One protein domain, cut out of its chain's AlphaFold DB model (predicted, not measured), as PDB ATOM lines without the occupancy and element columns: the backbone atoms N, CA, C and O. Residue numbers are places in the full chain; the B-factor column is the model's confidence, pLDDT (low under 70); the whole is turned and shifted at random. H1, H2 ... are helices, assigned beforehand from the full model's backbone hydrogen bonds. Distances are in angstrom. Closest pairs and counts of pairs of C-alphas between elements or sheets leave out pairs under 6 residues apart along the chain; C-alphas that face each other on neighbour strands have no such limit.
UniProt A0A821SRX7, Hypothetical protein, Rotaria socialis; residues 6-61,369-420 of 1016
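This is residues 6 to 61 and 369 to 420 of the 1016 residues of the protein "Hypothetical protein" of Rotaria socialis (UniProt A0A821SRX7). H5 lies at the core of a mostly crossed set of five helices: it makes a hairpin with H4, H1 and H3 cross it, and H2 packs on H4, away from H5. The 108 printed residues hold no named strand: all helix, H1 to H5 in chain order. The whole is compact, radius of gyration of the C-alphas 14.2 A, spans 42 by 39 by 27 A.

H1 is residues 6 to 15, from C-alpha 6 at (-20.669, -39.128, -40.791); H2 is residues 19 to 29; H3 is residues 40 to 53, 19.8 A; H4 is residues 370 to 388, 27.3 A; H5 is residues 396 to 412, 24.1 A, and ends with C-alpha 412 at (-32.154, -20.899, -28.965).

H5, the hub, touches H4 at a steep tilt of 42 degrees, opposite ways, closest C-alphas Gly 380 and Cys 407, 4.5 A. Residues 404 to 408 touch H3, closest C-alphas Tyr 408 and Ile 49, 5.6 A. Residues 396 to 401 touch H1, about perpendicular at 80 degrees, closest C-alphas Ser 397 and Ala 11, 5.0 A. H2 touches H4 at a shallow tilt of 15 degrees, closest C-alphas Ser 19 and Lys 382, 5.2 A. Every O i to N i+4 pair is within hydrogen-bond range in H2, H3 and H5; 5 of 6 in H1, 13 of 15 in H4.

The farthest C-alphas, Ser 392 and Val 420, are 43.6 A apart. Residues 62 to 368 are cut out; C-alphas 61 and 369 are 13.3 A apart. Of the links printed whole, none is long. Model pLDDT is under 70 at 37 residues, among them 25 to 39.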
ATOM      1  N   TYR A   6     -19.469 -39.683 -40.143       53.31
ATOM      2  CA  TYR A   6     -20.669 -39.128 -40.791       53.31
ATOM      3  C   TYR A   6     -20.658 -37.597 -40.913       53.31
ATOM      4  O   TYR A   6     -21.156 -37.032 -41.886       53.31
ATOM      5  N   PHE A   7     -20.058 -36.903 -39.939       64.44
ATOM      6  CA  PHE A   7     -20.009 -35.445 -39.943       64.44
ATOM      7  C   PHE A   7     -19.085 -34.885 -41.036       64.44
ATOM      8  O   PHE A   7     -19.255 -33.737 -41.425       64.44
ATOM      9  N   GLN A   8     -18.136 -35.664 -41.569       63.41
ATOM     10  CA  GLN A   8     -17.288 -35.228 -42.685       63.41
ATOM     11  C   GLN A   8     -18.068 -35.190 -44.008       63.41
ATOM     12  O   GLN A   8     -17.971 -34.198 -44.725       63.41
ATOM     13  N   LYS A   9     -18.902 -36.207 -44.269       65.50
ATOM     14  CA  LYS A   9     -19.808 -36.286 -45.431       65.50
ATOM     15  C   LYS A   9     -20.827 -35.141 -45.401       65.50
ATOM     16  O   LYS A   9     -20.849 -34.305 -46.300       65.50
ATOM     17  N   SER A  10     -21.567 -34.994 -44.295       71.81
ATOM     18  CA  SER A  10     -22.491 -33.859 -44.118       71.81
ATOM     19  C   SER A  10     -21.799 -32.492 -44.146       71.81
ATOM     20  O   SER A  10     -22.408 -31.515 -44.564       71.81
ATOM     21  N   ALA A  11     -20.543 -32.376 -43.697       72.94
ATOM     22  CA  ALA A  11     -19.851 -31.089 -43.695       72.94
ATOM     23  C   ALA A  11     -19.551 -30.556 -45.101       72.94
ATOM     24  O   ALA A  11     -19.491 -29.338 -45.243       72.94
ATOM     25  N   GLN A  12     -19.387 -31.427 -46.102       75.25
ATOM     26  CA  GLN A  12     -19.205 -31.029 -47.503       75.25
ATOM     27  C   GLN A  12     -20.513 -30.464 -48.078       75.25
ATOM     28  O   GLN A  12     -20.517 -29.349 -48.594       75.25
ATOM     29  N   LEU A  13     -21.633 -31.166 -47.872       77.12
ATOM     30  CA  LEU A  13     -22.990 -30.707 -48.219       77.12
ATOM     31  C   LEU A  13     -23.361 -29.377 -47.537       77.12
ATOM     32  O   LEU A  13     -23.987 -28.510 -48.139       77.12
ATOM     33  N   LEU A  14     -22.945 -29.185 -46.283       79.75
ATOM     34  CA  LEU A  14     -23.169 -27.942 -45.534       79.75
ATOM     35  C   LEU A  14     -22.189 -26.810 -45.884       79.75
ATOM     36  O   LEU A  14     -22.451 -25.656 -45.541       79.75
ATOM     37  N   GLU A  15     -21.067 -27.092 -46.553       76.88
ATOM     38  CA  GLU A  15     -20.161 -26.033 -47.008       76.88
ATOM     39  C   GLU A  15     -20.732 -25.312 -48.240       76.88
ATOM     40  O   GLU A  15     -20.599 -24.089 -48.338       76.88
ATOM     41  N   THR A  16     -21.436 -26.033 -49.120       78.69
ATOM     42  CA  THR A  16     -22.084 -25.496 -50.330       78.69
ATOM     43  C   THR A  16     -23.479 -24.905 -50.099       78.69
ATOM     44  O   THR A  16     -24.088 -24.427 -51.051       78.69
ATOM     45  N   LEU A  17     -24.002 -24.916 -48.869       81.50
ATOM     46  CA  LEU A  17     -25.281 -24.287 -48.526       81.50
ATOM     47  C   LEU A  17     -25.134 -22.764 -48.346       81.50
ATOM     48  O   LEU A  17     -24.283 -22.315 -47.571       81.50
ATOM     49  N   SER A  18     -25.990 -21.996 -49.023       80.69
ATOM     50  CA  SER A  18     -26.062 -20.529 -48.963       80.69
ATOM     51  C   SER A  18     -27.310 -20.010 -48.234       80.69
ATOM     52  O   SER A  18     -28.250 -20.759 -47.953       80.69
ATOM     53  N   SER A  19     -27.345 -18.712 -47.918       79.19
ATOM     54  CA  SER A  19     -28.547 -18.069 -47.358       79.19
ATOM     55  C   SER A  19     -29.639 -17.780 -48.395       79.19
ATOM     56  O   SER A  19     -30.780 -17.515 -48.002       79.19
ATOM     57  N   GLU A  20     -29.327 -17.886 -49.690       78.56
ATOM     58  CA  GLU A  20     -30.300 -17.828 -50.788       78.56
ATOM     59  C   GLU A  20     -31.029 -19.171 -50.939       78.56
ATOM     60  O   GLU A  20     -32.254 -19.179 -51.015       78.56
ATOM     61  N   ASP A  21     -30.324 -20.305 -50.825       76.94
ATOM     62  CA  ASP A  21     -30.940 -21.644 -50.821       76.94
ATOM     63  C   ASP A  21     -32.021 -21.771 -49.728       76.94
ATOM     64  O   ASP A  21     -33.152 -22.195 -49.981       76.94
ATOM     65  N   VAL A  22     -31.696 -21.345 -48.497       72.88
ATOM     66  CA  VAL A  22     -32.638 -21.380 -47.362       72.88
ATOM     67  C   VAL A  22     -33.805 -20.406 -47.563       72.88
ATOM     68  O   VAL A  22     -34.928 -20.720 -47.164       72.88
ATOM     69  N   ALA A  23     -33.582 -19.266 -48.230       72.00
ATOM     70  CA  ALA A  23     -34.660 -18.355 -48.621       72.00
ATOM     71  C   ALA A  23     -35.622 -19.024 -49.611       72.00
ATOM     72  O   ALA A  23     -36.839 -18.949 -49.442       72.00
ATOM     73  N   THR A  24     -35.083 -19.708 -50.623       71.38
ATOM     74  CA  THR A  24     -35.857 -20.398 -51.660       71.38
ATOM     75  C   THR A  24     -36.674 -21.554 -51.089       71.38
ATOM     76  O   THR A  24     -37.832 -21.713 -51.468       71.38
ATOM     77  N   ALA A  25     -36.133 -22.318 -50.134       67.31
ATOM     78  CA  ALA A  25     -36.901 -23.346 -49.428       67.31
ATOM     79  C   ALA A  25     -38.059 -22.747 -48.610       67.31
ATOM     80  O   ALA A  25     -39.195 -23.205 -48.732       67.31
ATOM     81  N   LEU A  26     -37.804 -21.681 -47.842       66.31
ATOM     82  CA  LEU A  26     -38.830 -20.965 -47.073       66.31
ATOM     83  C   LEU A  26     -39.924 -20.361 -47.983       66.31
ATOM     84  O   LEU A  26     -41.103 -20.432 -47.645       66.31
ATOM     85  N   LEU A  27     -39.558 -19.866 -49.170       64.31
ATOM     86  CA  LEU A  27     -40.474 -19.392 -50.223       64.31
ATOM     87  C   LEU A  27     -41.238 -20.505 -50.964       64.31
ATOM     88  O   LEU A  27     -42.119 -20.195 -51.768       64.31
ATOM     89  N   ASN A  28     -40.883 -21.776 -50.777       60.91
ATOM     90  CA  ASN A  28     -41.582 -22.911 -51.384       60.91
ATOM     91  C   ASN A  28     -42.515 -23.600 -50.382       60.91
ATOM     92  O   ASN A  28     -43.641 -23.916 -50.751       60.91
ATOM     93  N   ILE A  29     -42.102 -23.718 -49.114       56.41
ATOM     94  CA  ILE A  29     -42.975 -24.134 -47.998       56.41
ATOM     95  C   ILE A  29     -44.216 -23.221 -47.926       56.41
ATOM     96  O   ILE A  29     -45.339 -23.688 -47.788       56.41
ATOM     97  N   SER A  30     -44.035 -21.910 -48.115       48.28
ATOM     98  CA  SER A  30     -45.080 -20.882 -47.985       48.28
ATOM     99  C   SER A  30     -46.168 -20.850 -49.074       48.28
ATOM    100  O   SER A  30     -46.872 -19.844 -49.190       48.28
ATOM    101  N   LYS A  31     -46.220 -21.832 -49.978       43.75
ATOM    102  CA  LYS A  31     -47.092 -21.815 -51.169       43.75
ATOM    103  C   LYS A  31     -48.214 -22.853 -51.113       43.75
ATOM    104  O   LYS A  31     -48.818 -23.120 -52.148       43.75
ATOM    105  N   ALA A  32     -48.445 -23.471 -49.952       40.91
ATOM    106  CA  ALA A  32     -49.327 -24.629 -49.729       40.91
ATOM    107  C   ALA A  32     -48.979 -25.896 -50.548       40.91
ATOM    108  O   ALA A  32     -49.433 -26.992 -50.232       40.91
ATOM    109  N   SER A  33     -48.095 -25.799 -51.544       36.22
ATOM    110  CA  SER A  33     -47.403 -26.942 -52.124       36.22
ATOM    111  C   SER A  33     -46.391 -27.506 -51.121       36.22
ATOM    112  O   SER A  33     -45.207 -27.173 -51.181       36.22
ATOM    113  N   TYR A  34     -46.822 -28.444 -50.269       39.19
ATOM    114  CA  TYR A  34     -45.938 -29.346 -49.510       39.19
ATOM    115  C   TYR A  34     -45.191 -30.358 -50.414       39.19
ATOM    116  O   TYR A  34     -44.892 -31.489 -50.032       39.19
ATOM    117  N   SER A  35     -44.818 -29.937 -51.627       37.41
ATOM    118  CA  SER A  35     -43.703 -30.533 -52.357       37.41
ATOM    119  C   SER A  35     -42.463 -30.487 -51.467       37.41
ATOM    120  O   SER A  35     -42.192 -29.446 -50.863       37.41
ATOM    121  N   LYS A  36     -41.718 -31.599 -51.401       42.41
ATOM    122  CA  LYS A  36     -40.526 -31.753 -50.554       42.41
ATOM    123  C   LYS A  36     -39.648 -30.493 -50.569       42.41
ATOM    124  O   LYS A  36     -39.369 -29.948 -51.639       42.41
ATOM    125  N   VAL A  37     -39.092 -30.113 -49.411       49.06
ATOM    126  CA  VAL A  37     -37.814 -29.383 -49.401       49.06
ATOM    127  C   VAL A  37     -36.790 -30.352 -49.986       49.06
ATOM    128  O   VAL A  37     -36.214 -31.165 -49.272       49.06
ATOM    129  N   SER A  38     -36.643 -30.334 -51.310       53.44
ATOM    130  CA  SER A  38     -35.807 -31.267 -52.073       53.44
ATOM    131  C   SER A  38     -34.313 -31.019 -51.871       53.44
ATOM    132  O   SER A  38     -33.490 -31.856 -52.226       53.44
ATOM    133  N   ASP A  39     -33.952 -29.894 -51.250       67.38
ATOM    134  CA  ASP A  39     -32.577 -29.591 -50.892       67.38
ATOM    135  C   ASP A  39     -32.102 -30.423 -49.688       67.38
ATOM    136  O   ASP A  39     -32.291 -30.085 -48.511       67.38
ATOM    137  N   GLU A  40     -31.414 -31.514 -50.013       70.94
ATOM    138  CA  GLU A  40     -30.707 -32.389 -49.083       70.94
ATOM    139  C   GLU A  40     -29.793 -31.623 -48.103       70.94
ATOM    140  O   GLU A  40     -29.670 -32.013 -46.936       70.94
ATOM    141  N   ARG A  41     -29.189 -30.499 -48.524       77.00
ATOM    142  CA  ARG A  41     -28.304 -29.674 -47.682       77.00
ATOM    143  C   ARG A  41     -29.083 -29.010 -46.545       77.00
ATOM    144  O   ARG A  41     -28.597 -28.962 -45.414       77.00
ATOM    145  N   ILE A  42     -30.303 -28.544 -46.820       74.31
ATOM    146  CA  ILE A  42     -31.186 -27.894 -45.838       74.31
ATOM    147  C   ILE A  42     -31.757 -28.933 -44.874       74.31
ATOM    148  O   ILE A  42     -31.684 -28.751 -43.656       74.31
ATOM    149  N   ASN A  43     -32.219 -30.072 -45.395       73.06
ATOM    150  CA  ASN A  43     -32.626 -31.206 -44.566       73.06
ATOM    151  C   ASN A  43     -31.473 -31.672 -43.663       73.06
ATOM    152  O   ASN A  43     -31.679 -31.938 -42.479       73.06
ATOM    153  N   THR A  44     -30.242 -31.703 -44.177       73.38
ATOM    154  CA  THR A  44     -29.030 -32.002 -43.403       73.38
ATOM    155  C   THR A  44     -28.744 -30.943 -42.333       73.38
ATOM    156  O   THR A  44     -28.434 -31.310 -41.197       73.38
ATOM    157  N   LEU A  45     -28.908 -29.644 -42.620       77.75
ATOM    158  CA  LEU A  45     -28.758 -28.575 -41.620       77.75
ATOM    159  C   LEU A  45     -29.763 -28.753 -40.473       77.75
ATOM    160  O   LEU A  45     -29.361 -28.770 -39.309       77.75
ATOM    161  N   MET A  46     -31.043 -28.952 -40.793       75.31
ATOM    162  CA  MET A  46     -32.104 -29.127 -39.796       75.31
ATOM    163  C   MET A  46     -31.936 -30.427 -38.994       75.31
ATOM    164  O   MET A  46     -32.054 -30.398 -37.767       75.31
ATOM    165  N   LYS A  47     -31.535 -31.540 -39.636       72.56
ATOM    166  CA  LYS A  47     -31.121 -32.784 -38.957       72.56
ATOM    167  C   LYS A  47     -30.012 -32.504 -37.925       72.56
ATOM    168  O   LYS A  47     -30.144 -32.898 -36.767       72.56
ATOM    169  N   HIS A  48     -28.947 -31.776 -38.284       74.69
ATOM    170  CA  HIS A  48     -27.859 -31.459 -37.340       74.69
ATOM    171  C   HIS A  48     -28.272 -30.473 -36.232       74.69
ATOM    172  O   HIS A  48     -27.861 -30.663 -35.086       74.69
ATOM    173  N   ILE A  49     -29.123 -29.477 -36.519       76.31
ATOM    174  CA  ILE A  49     -29.697 -28.565 -35.507       76.31
ATOM    175  C   ILE A  49     -30.527 -29.353 -34.480       76.31
ATOM    176  O   ILE A  49     -30.328 -29.174 -33.274       76.31
ATOM    177  N   LYS A  50     -31.381 -30.285 -34.932       70.69
ATOM    178  CA  LYS A  50     -32.161 -31.190 -34.068       70.69
ATOM    179  C   LYS A  50     -31.264 -32.066 -33.192       70.69
ATOM    180  O   LYS A  50     -31.514 -32.185 -31.992       70.69
ATOM    181  N   VAL A  51     -30.177 -32.621 -33.739       72.25
ATOM    182  CA  VAL A  51     -29.229 -33.435 -32.953       72.25
ATOM    183  C   VAL A  51     -28.438 -32.592 -31.941       72.25
ATOM    184  O   VAL A  51     -28.177 -33.096 -30.849       72.25
ATOM    185  N   ILE A  52     -28.088 -31.326 -32.218       74.44
ATOM    186  CA  ILE A  52     -27.525 -30.435 -31.180       74.44
ATOM    187  C   ILE A  52     -28.570 -30.167 -30.092       74.44
ATOM    188  O   ILE A  52     -28.293 -30.412 -28.918       74.44
ATOM    189  N   GLY A  53     -29.776 -29.732 -30.471       71.81
ATOM    190  CA  GLY A  53     -30.845 -29.406 -29.525       71.81
ATOM    191  C   GLY A  53     -31.219 -30.569 -28.604       71.81
ATOM    192  O   GLY A  53     -31.372 -30.370 -27.406       71.81
ATOM    193  N   GLY A  54     -31.254 -31.804 -29.113       69.56
ATOM    194  CA  GLY A  54     -31.521 -33.000 -28.303       69.56
ATOM    195  C   GLY A  54     -30.527 -33.251 -27.155       69.56
ATOM    196  O   GLY A  54     -30.829 -34.040 -26.264       69.56
ATOM    197  N   HIS A  55     -29.370 -32.576 -27.143       71.75
ATOM    198  CA  HIS A  55     -28.386 -32.611 -26.051       71.75
ATOM    199  C   HIS A  55     -28.415 -31.351 -25.157       71.75
ATOM    200  O   HIS A  55     -27.632 -31.263 -24.211       71.75
ATOM    201  N   VAL A  56     -29.293 -30.380 -25.435       74.06
ATOM    202  CA  VAL A  56     -29.463 -29.144 -24.657       74.06
ATOM    203  C   VAL A  56     -30.792 -29.200 -23.908       74.06
ATOM    204  O   VAL A  56     -31.863 -29.096 -24.508       74.06
ATOM    205  N   MET A  57     -30.697 -29.372 -22.587       72.81
ATOM    206  CA  MET A  57     -31.819 -29.433 -21.644       72.81
ATOM    207  C   MET A  57     -32.750 -28.217 -21.770       72.81
ATOM    208  O   MET A  57     -32.294 -27.098 -21.991       72.81
ATOM    209  N   GLY A  58     -34.058 -28.447 -21.629       69.94
ATOM    210  CA  GLY A  58     -35.096 -27.419 -21.764       69.94
ATOM    211  C   GLY A  58     -35.421 -26.963 -23.194       69.94
ATOM    212  O   GLY A  58     -36.373 -26.203 -23.370       69.94
ATOM    213  N   SER A  59     -34.696 -27.421 -24.219       73.56
ATOM    214  CA  SER A  59     -35.012 -27.082 -25.613       73.56
ATOM    215  C   SER A  59     -36.195 -27.898 -26.152       73.56
ATOM    216  O   SER A  59     -36.468 -29.009 -25.690       73.56
ATOM    217  N   ALA A  60     -36.865 -27.398 -27.197       66.50
ATOM    218  CA  ALA A  60     -37.936 -28.134 -27.882       66.50
ATOM    219  C   ALA A  60     -37.489 -29.543 -28.337       66.50
ATOM    220  O   ALA A  60     -38.231 -30.515 -28.217       66.50
ATOM    221  N   HIS A  61     -36.231 -29.684 -28.772       70.88
ATOM    222  CA  HIS A  61     -35.656 -30.957 -29.208       70.88
ATOM    223  C   HIS A  61     -35.337 -31.924 -28.052       70.88
ATOM    224  O   HIS A  61     -35.511 -33.131 -28.214       70.88
ATOM    225  N   ALA A 369     -42.363 -21.074 -34.216       55.91
ATOM    226  CA  ALA A 369     -42.990 -21.708 -35.370       55.91
ATOM    227  C   ALA A 369     -41.938 -22.269 -36.346       55.91
ATOM    228  O   ALA A 369     -40.755 -21.916 -36.306       55.91
ATOM    229  N   PHE A 370     -42.361 -23.150 -37.254       58.12
ATOM    230  CA  PHE A 370     -41.465 -23.774 -38.232       58.12
ATOM    231  C   PHE A 370     -40.807 -22.737 -39.160       58.12
ATOM    232  O   PHE A 370     -39.588 -22.754 -39.351       58.12
ATOM    233  N   HIS A 371     -41.586 -21.759 -39.635       62.50
ATOM    234  CA  HIS A 371     -41.088 -20.643 -40.442       62.50
ATOM    235  C   HIS A 371     -40.084 -19.752 -39.685       62.50
ATOM    236  O   HIS A 371     -39.073 -19.360 -40.272       62.50
ATOM    237  N   ASP A 372     -40.284 -19.504 -38.382       63.50
ATOM    238  CA  ASP A 372     -39.318 -18.764 -37.552       63.50
ATOM    239  C   ASP A 372     -37.970 -19.489 -37.503       63.50
ATOM    240  O   ASP A 372     -36.914 -18.873 -37.662       63.50
ATOM    241  N   MET A 373     -37.986 -20.815 -37.317       67.38
ATOM    242  CA  MET A 373     -36.763 -21.617 -37.267       67.38
ATOM    243  C   MET A 373     -35.985 -21.562 -38.588       67.38
ATOM    244  O   MET A 373     -34.759 -21.442 -38.554       67.38
ATOM    245  N   PHE A 374     -36.669 -21.589 -39.737       70.81
ATOM    246  CA  PHE A 374     -36.025 -21.440 -41.047       70.81
ATOM    247  C   PHE A 374     -35.484 -20.020 -41.270       70.81
ATOM    248  O   PHE A 374     -34.346 -19.876 -41.715       70.81
ATOM    249  N   ALA A 375     -36.224 -18.973 -40.898       71.81
ATOM    250  CA  ALA A 375     -35.759 -17.588 -41.001       71.81
ATOM    251  C   ALA A 375     -34.536 -17.307 -40.098       71.81
ATOM    252  O   ALA A 375     -33.564 -16.673 -40.518       71.81
ATOM    253  N   LEU A 376     -34.527 -17.839 -38.872       73.88
ATOM    254  CA  LEU A 376     -33.390 -17.750 -37.947       73.88
ATOM    255  C   LEU A 376     -32.191 -18.583 -38.430       73.88
ATOM    256  O   LEU A 376     -31.045 -18.141 -38.305       73.88
ATOM    257  N   ALA A 377     -32.429 -19.752 -39.033       76.00
ATOM    258  CA  ALA A 377     -31.383 -20.536 -39.685       76.00
ATOM    259  C   ALA A 377     -30.788 -19.793 -40.893       76.00
ATOM    260  O   ALA A 377     -29.564 -19.723 -41.006       76.00
ATOM    261  N   GLN A 378     -31.617 -19.167 -41.735       79.88
ATOM    262  CA  GLN A 378     -31.189 -18.343 -42.870       79.88
ATOM    263  C   GLN A 378     -30.275 -17.198 -42.411       79.88
ATOM    264  O   GLN A 378     -29.185 -17.026 -42.955       79.88
ATOM    265  N   GLN A 379     -30.664 -16.452 -41.369       78.75
ATOM    266  CA  GLN A 379     -29.816 -15.413 -40.767       78.75
ATOM    267  C   GLN A 379     -28.501 -15.990 -40.208       78.75
ATOM    268  O   GLN A 379     -27.452 -15.349 -40.308       78.75
ATOM    269  N   GLY A 380     -28.530 -17.210 -39.664       79.06
ATOM    270  CA  GLY A 380     -27.345 -17.947 -39.225       79.06
ATOM    271  C   GLY A 380     -26.367 -18.260 -40.365       79.06
ATOM    272  O   GLY A 380     -25.164 -18.044 -40.194       79.06
ATOM    273  N   VAL A 381     -26.870 -18.679 -41.533       81.56
ATOM    274  CA  VAL A 381     -26.069 -18.875 -42.759       81.56
ATOM    275  C   VAL A 381     -25.538 -17.534 -43.279       81.56
ATOM    276  O   VAL A 381     -24.319 -17.381 -43.413       81.56
ATOM    277  N   LYS A 382     -26.420 -16.529 -43.432       81.94
ATOM    278  CA  LYS A 382     -26.112 -15.146 -43.862       81.94
ATOM    279  C   LYS A 382     -24.984 -14.561 -43.001       81.94
ATOM    280  O   LYS A 382     -24.021 -13.997 -43.511       81.94
ATOM    281  N   SER A 383     -25.013 -14.800 -41.686       79.12
ATOM    282  CA  SER A 383     -23.974 -14.371 -40.742       79.12
ATOM    283  C   SER A 383     -22.609 -15.065 -40.904       79.12
ATOM    284  O   SER A 383     -21.632 -14.534 -40.367       79.12
ATOM    285  N   ILE A 384     -22.510 -16.235 -41.545       76.56
ATOM    286  CA  ILE A 384     -21.234 -16.936 -41.771       76.56
ATOM    287  C   ILE A 384     -20.663 -16.642 -43.155       76.56
ATOM    288  O   ILE A 384     -19.455 -16.451 -43.260       76.56
ATOM    289  N   GLU A 385     -21.483 -16.529 -44.198       78.00
ATOM    290  CA  GLU A 385     -21.030 -16.134 -45.545       78.00
ATOM    291  C   GLU A 385     -20.215 -14.829 -45.503       78.00
ATOM    292  O   GLU A 385     -19.108 -14.740 -46.032       78.00
ATOM    293  N   GLN A 386     -20.700 -13.860 -44.727       71.56
ATOM    294  CA  GLN A 386     -20.065 -12.558 -44.484       71.56
ATOM    295  C   GLN A 386     -18.696 -12.662 -43.770       71.56
ATOM    296  O   GLN A 386     -17.813 -11.806 -43.945       71.56
ATOM    297  N   GLN A 387     -18.495 -13.732 -42.987       67.69
ATOM    298  CA  GLN A 387     -17.260 -14.051 -42.258       67.69
ATOM    299  C   GLN A 387     -16.280 -14.901 -43.087       67.69
ATOM    300  O   GLN A 387     -15.069 -14.695 -42.960       67.69
ATOM    301  N   ARG A 388     -16.772 -15.774 -43.990       57.81
ATOM    302  CA  ARG A 388     -15.958 -16.615 -44.904       57.81
ATOM    303  C   ARG A 388     -14.949 -15.798 -45.730       57.81
ATOM    304  O   ARG A 388     -13.901 -16.314 -46.091       57.81
ATOM    305  N   VAL A 389     -15.225 -14.511 -45.957       52.44
ATOM    306  CA  VAL A 389     -14.359 -13.541 -46.661       52.44
ATOM    307  C   VAL A 389     -13.077 -13.163 -45.872       52.44
ATOM    308  O   VAL A 389     -12.277 -12.367 -46.354       52.44
ATOM    309  N   THR A 390     -12.844 -13.700 -44.664       52.03
ATOM    310  CA  THR A 390     -11.676 -13.329 -43.826       52.03
ATOM    311  C   THR A 390     -10.858 -14.474 -43.214       52.03
ATOM    312  O   THR A 390      -9.683 -14.244 -42.939       52.03
ATOM    313  N   ASP A 391     -11.404 -15.684 -43.039       51.28
ATOM    314  CA  ASP A 391     -10.712 -16.797 -42.357       51.28
ATOM    315  C   ASP A 391     -10.400 -17.964 -43.320       51.28
ATOM    316  O   ASP A 391     -11.211 -18.866 -43.525       51.28
ATOM    317  N   SER A 392      -9.199 -17.976 -43.913       53.38
ATOM    318  CA  SER A 392      -8.800 -18.944 -44.955       53.38
ATOM    319  C   SER A 392      -8.111 -20.228 -44.450       53.38
ATOM    320  O   SER A 392      -7.446 -20.907 -45.230       53.38
ATOM    321  N   MET A 393      -8.242 -20.573 -43.161       52.81
ATOM    322  CA  MET A 393      -7.513 -21.704 -42.544       52.81
ATOM    323  C   MET A 393      -8.387 -22.791 -41.890       52.81
ATOM    324  O   MET A 393      -7.847 -23.797 -41.431       52.81
ATOM    325  N   ASP A 394      -9.714 -22.639 -41.854       60.56
ATOM    326  CA  ASP A 394     -10.610 -23.709 -41.389       60.56
ATOM    327  C   ASP A 394     -10.815 -24.785 -42.470       60.56
ATOM    328  O   ASP A 394     -10.977 -24.476 -43.652       60.56
ATOM    329  N   ASN A 395     -10.917 -26.053 -42.058       72.38
ATOM    330  CA  ASN A 395     -11.392 -27.132 -42.930       72.38
ATOM    331  C   ASN A 395     -12.935 -27.174 -43.001       72.38
ATOM    332  O   ASN A 395     -13.619 -26.596 -42.152       72.38
ATOM    333  N   ALA A 396     -13.477 -27.887 -43.995       68.94
ATOM    334  CA  ALA A 396     -14.919 -28.037 -44.232       68.94
ATOM    335  C   ALA A 396     -15.705 -28.397 -42.957       68.94
ATOM    336  O   ALA A 396     -16.703 -27.763 -42.620       68.94
ATOM    337  N   SER A 397     -15.213 -29.376 -42.188       73.44
ATOM    338  CA  SER A 397     -15.846 -29.809 -40.938       73.44
ATOM    339  C   SER A 397     -15.895 -28.708 -39.881       73.44
ATOM    340  O   SER A 397     -16.915 -28.566 -39.213       73.44
ATOM    341  N   GLU A 398     -14.846 -27.904 -39.720       74.94
ATOM    342  CA  GLU A 398     -14.842 -26.820 -38.734       74.94
ATOM    343  C   GLU A 398     -15.733 -25.643 -39.166       74.94
ATOM    344  O   GLU A 398     -16.459 -25.098 -38.331       74.94
ATOM    345  N   LYS A 399     -15.785 -25.315 -40.466       74.25
ATOM    346  CA  LYS A 399     -16.744 -24.335 -41.014       74.25
ATOM    347  C   LYS A 399     -18.189 -24.779 -40.784       74.25
ATOM    348  O   LYS A 399     -18.982 -24.036 -40.206       74.25
ATOM    349  N   SER A 400     -18.523 -26.009 -41.168       79.12
ATOM    350  CA  SER A 400     -19.879 -26.551 -41.041       79.12
ATOM    351  C   SER A 400     -20.269 -26.796 -39.573       79.12
ATOM    352  O   SER A 400     -21.426 -26.612 -39.204       79.12
ATOM    353  N   ARG A 401     -19.308 -27.071 -38.676       80.06
ATOM    354  CA  ARG A 401     -19.534 -27.062 -37.217       80.06
ATOM    355  C   ARG A 401     -19.896 -25.668 -36.707       80.06
ATOM    356  O   ARG A 401     -20.831 -25.543 -35.915       80.06
ATOM    357  N   LYS A 402     -19.163 -24.633 -37.134       80.75
ATOM    358  CA  LYS A 402     -19.480 -23.236 -36.798       80.75
ATOM    359  C   LYS A 402     -20.871 -22.865 -37.324       80.75
ATOM    360  O   LYS A 402     -21.610 -22.228 -36.584       80.75
ATOM    361  N   LEU A 403     -21.257 -23.336 -38.517       83.44
ATOM    362  CA  LEU A 403     -22.577 -23.115 -39.118       83.44
ATOM    363  C   LEU A 403     -23.730 -23.685 -38.287       83.44
ATOM    364  O   LEU A 403     -24.556 -22.912 -37.809       83.44
ATOM    365  N   VAL A 404     -23.763 -25.001 -38.042       82.31
ATOM    366  CA  VAL A 404     -24.860 -25.623 -37.271       82.31
ATOM    367  C   VAL A 404     -24.971 -24.985 -35.879       82.31
ATOM    368  O   VAL A 404     -26.071 -24.678 -35.426       82.31
ATOM    369  N   LEU A 405     -23.838 -24.714 -35.218       82.19
ATOM    370  CA  LEU A 405     -23.822 -24.065 -33.905       82.19
ATOM    371  C   LEU A 405     -24.290 -22.598 -33.957       82.19
ATOM    372  O   LEU A 405     -24.922 -22.135 -33.011       82.19
ATOM    373  N   ARG A 406     -24.017 -21.861 -35.044       82.31
ATOM    374  CA  ARG A 406     -24.502 -20.485 -35.249       82.31
ATOM    375  C   ARG A 406     -26.021 -20.469 -35.395       82.31
ATOM    376  O   ARG A 406     -26.672 -19.739 -34.654       82.31
ATOM    377  N   CYS A 407     -26.566 -21.305 -36.279       82.81
ATOM    378  CA  CYS A 407     -28.007 -21.411 -36.511       82.81
ATOM    379  C   CYS A 407     -28.742 -21.900 -35.252       82.81
ATOM    380  O   CYS A 407     -29.702 -21.263 -34.826       82.81
ATOM    381  N   TYR A 408     -28.240 -22.953 -34.591       82.94
ATOM    382  CA  TYR A 408     -28.809 -23.437 -33.329       82.94
ATOM    383  C   TYR A 408     -28.825 -22.347 -32.247       82.94
ATOM    384  O   TYR A 408     -29.860 -22.122 -31.626       82.94
ATOM    385  N   ASN A 409     -27.715 -21.626 -32.046       82.06
ATOM    386  CA  ASN A 409     -27.653 -20.563 -31.040       82.06
ATOM    387  C   ASN A 409     -28.580 -19.380 -31.369       82.06
ATOM    388  O   ASN A 409     -29.056 -18.726 -30.447       82.06
ATOM    389  N   MET A 410     -28.847 -19.092 -32.649       80.12
ATOM    390  CA  MET A 410     -29.808 -18.052 -33.037       80.12
ATOM    391  C   MET A 410     -31.252 -18.478 -32.761       80.12
ATOM    392  O   MET A 410     -31.990 -17.690 -32.175       80.12
ATOM    393  N   ILE A 411     -31.618 -19.729 -33.059       74.94
ATOM    394  CA  ILE A 411     -32.924 -20.305 -32.694       74.94
ATOM    395  C   ILE A 411     -33.095 -20.308 -31.166       74.94
ATOM    396  O   ILE A 411     -34.054 -19.743 -30.646       74.94
ATOM    397  N   ALA A 412     -32.120 -20.847 -30.427       74.62
ATOM    398  CA  ALA A 412     -32.154 -20.899 -28.965       74.62
ATOM    399  C   ALA A 412     -32.190 -19.506 -28.302       74.62
ATOM    400  O   ALA A 412     -32.751 -19.364 -27.222       74.62
ATOM    401  N   SER A 413     -31.642 -18.465 -28.943       75.31
ATOM    402  CA  SER A 413     -31.679 -17.091 -28.412       75.31
ATOM    403  C   SER A 413     -33.054 -16.413 -28.455       75.31
ATOM    404  O   SER A 413     -33.188 -15.329 -27.897       75.31
ATOM    405  N   GLN A 414     -34.050 -17.017 -29.115       72.12
ATOM    406  CA  GLN A 414     -35.440 -16.539 -29.103       72.12
ATOM    407  C   GLN A 414     -36.325 -17.320 -28.107       72.12
ATOM    408  O   GLN A 414     -37.518 -17.052 -28.013       72.12
ATOM    409  N   GLN A 415     -35.771 -18.293 -27.370       69.75
ATOM    410  CA  GLN A 415     -36.505 -19.027 -26.338       69.75
ATOM    411  C   GLN A 415     -36.385 -18.304 -24.985       69.75
ATOM    412  O   GLN A 415     -35.342 -18.364 -24.336       69.75
ATOM    413  N   GLU A 416     -37.465 -17.656 -24.544       74.06
ATOM    414  CA  GLU A 416     -37.604 -17.161 -23.168       74.06
ATOM    415  C   GLU A 416     -37.676 -18.345 -22.177       74.06
ATOM    416  O   GLU A 416     -38.298 -19.375 -22.457       74.06
ATOM    417  N   VAL A 417     -37.019 -18.221 -21.017       77.00
ATOM    418  CA  VAL A 417     -36.920 -19.266 -19.978       77.00
ATOM    419  C   VAL A 417     -36.950 -18.592 -18.606       77.00
ATOM    420  O   VAL A 417     -36.225 -17.621 -18.401       77.00
ATOM    421  N   SER A 418     -37.752 -19.089 -17.657       83.75
ATOM    422  CA  SER A 418     -37.865 -18.436 -16.344       83.75
ATOM    423  C   SER A 418     -36.597 -18.559 -15.502       83.75
ATOM    424  O   SER A 418     -35.846 -19.533 -15.593       83.75
ATOM    425  N   ASP A 419     -36.382 -17.585 -14.623       87.06
ATOM    426  CA  ASP A 419     -35.297 -17.574 -13.643       87.06
ATOM    427  C   ASP A 419     -35.349 -18.792 -12.703       87.06
ATOM    428  O   ASP A 419     -34.309 -19.380 -12.405       87.06
ATOM    429  N   VAL A 420     -36.547 -19.237 -12.307       89.06
ATOM    430  CA  VAL A 420     -36.764 -20.477 -11.540       89.06
ATOM    431  C   VAL A 420     -36.381 -21.720 -12.354       89.06
ATOM    432  O   VAL A 420     -35.741 -22.628 -11.821       89.06
TER     433      VAL A 420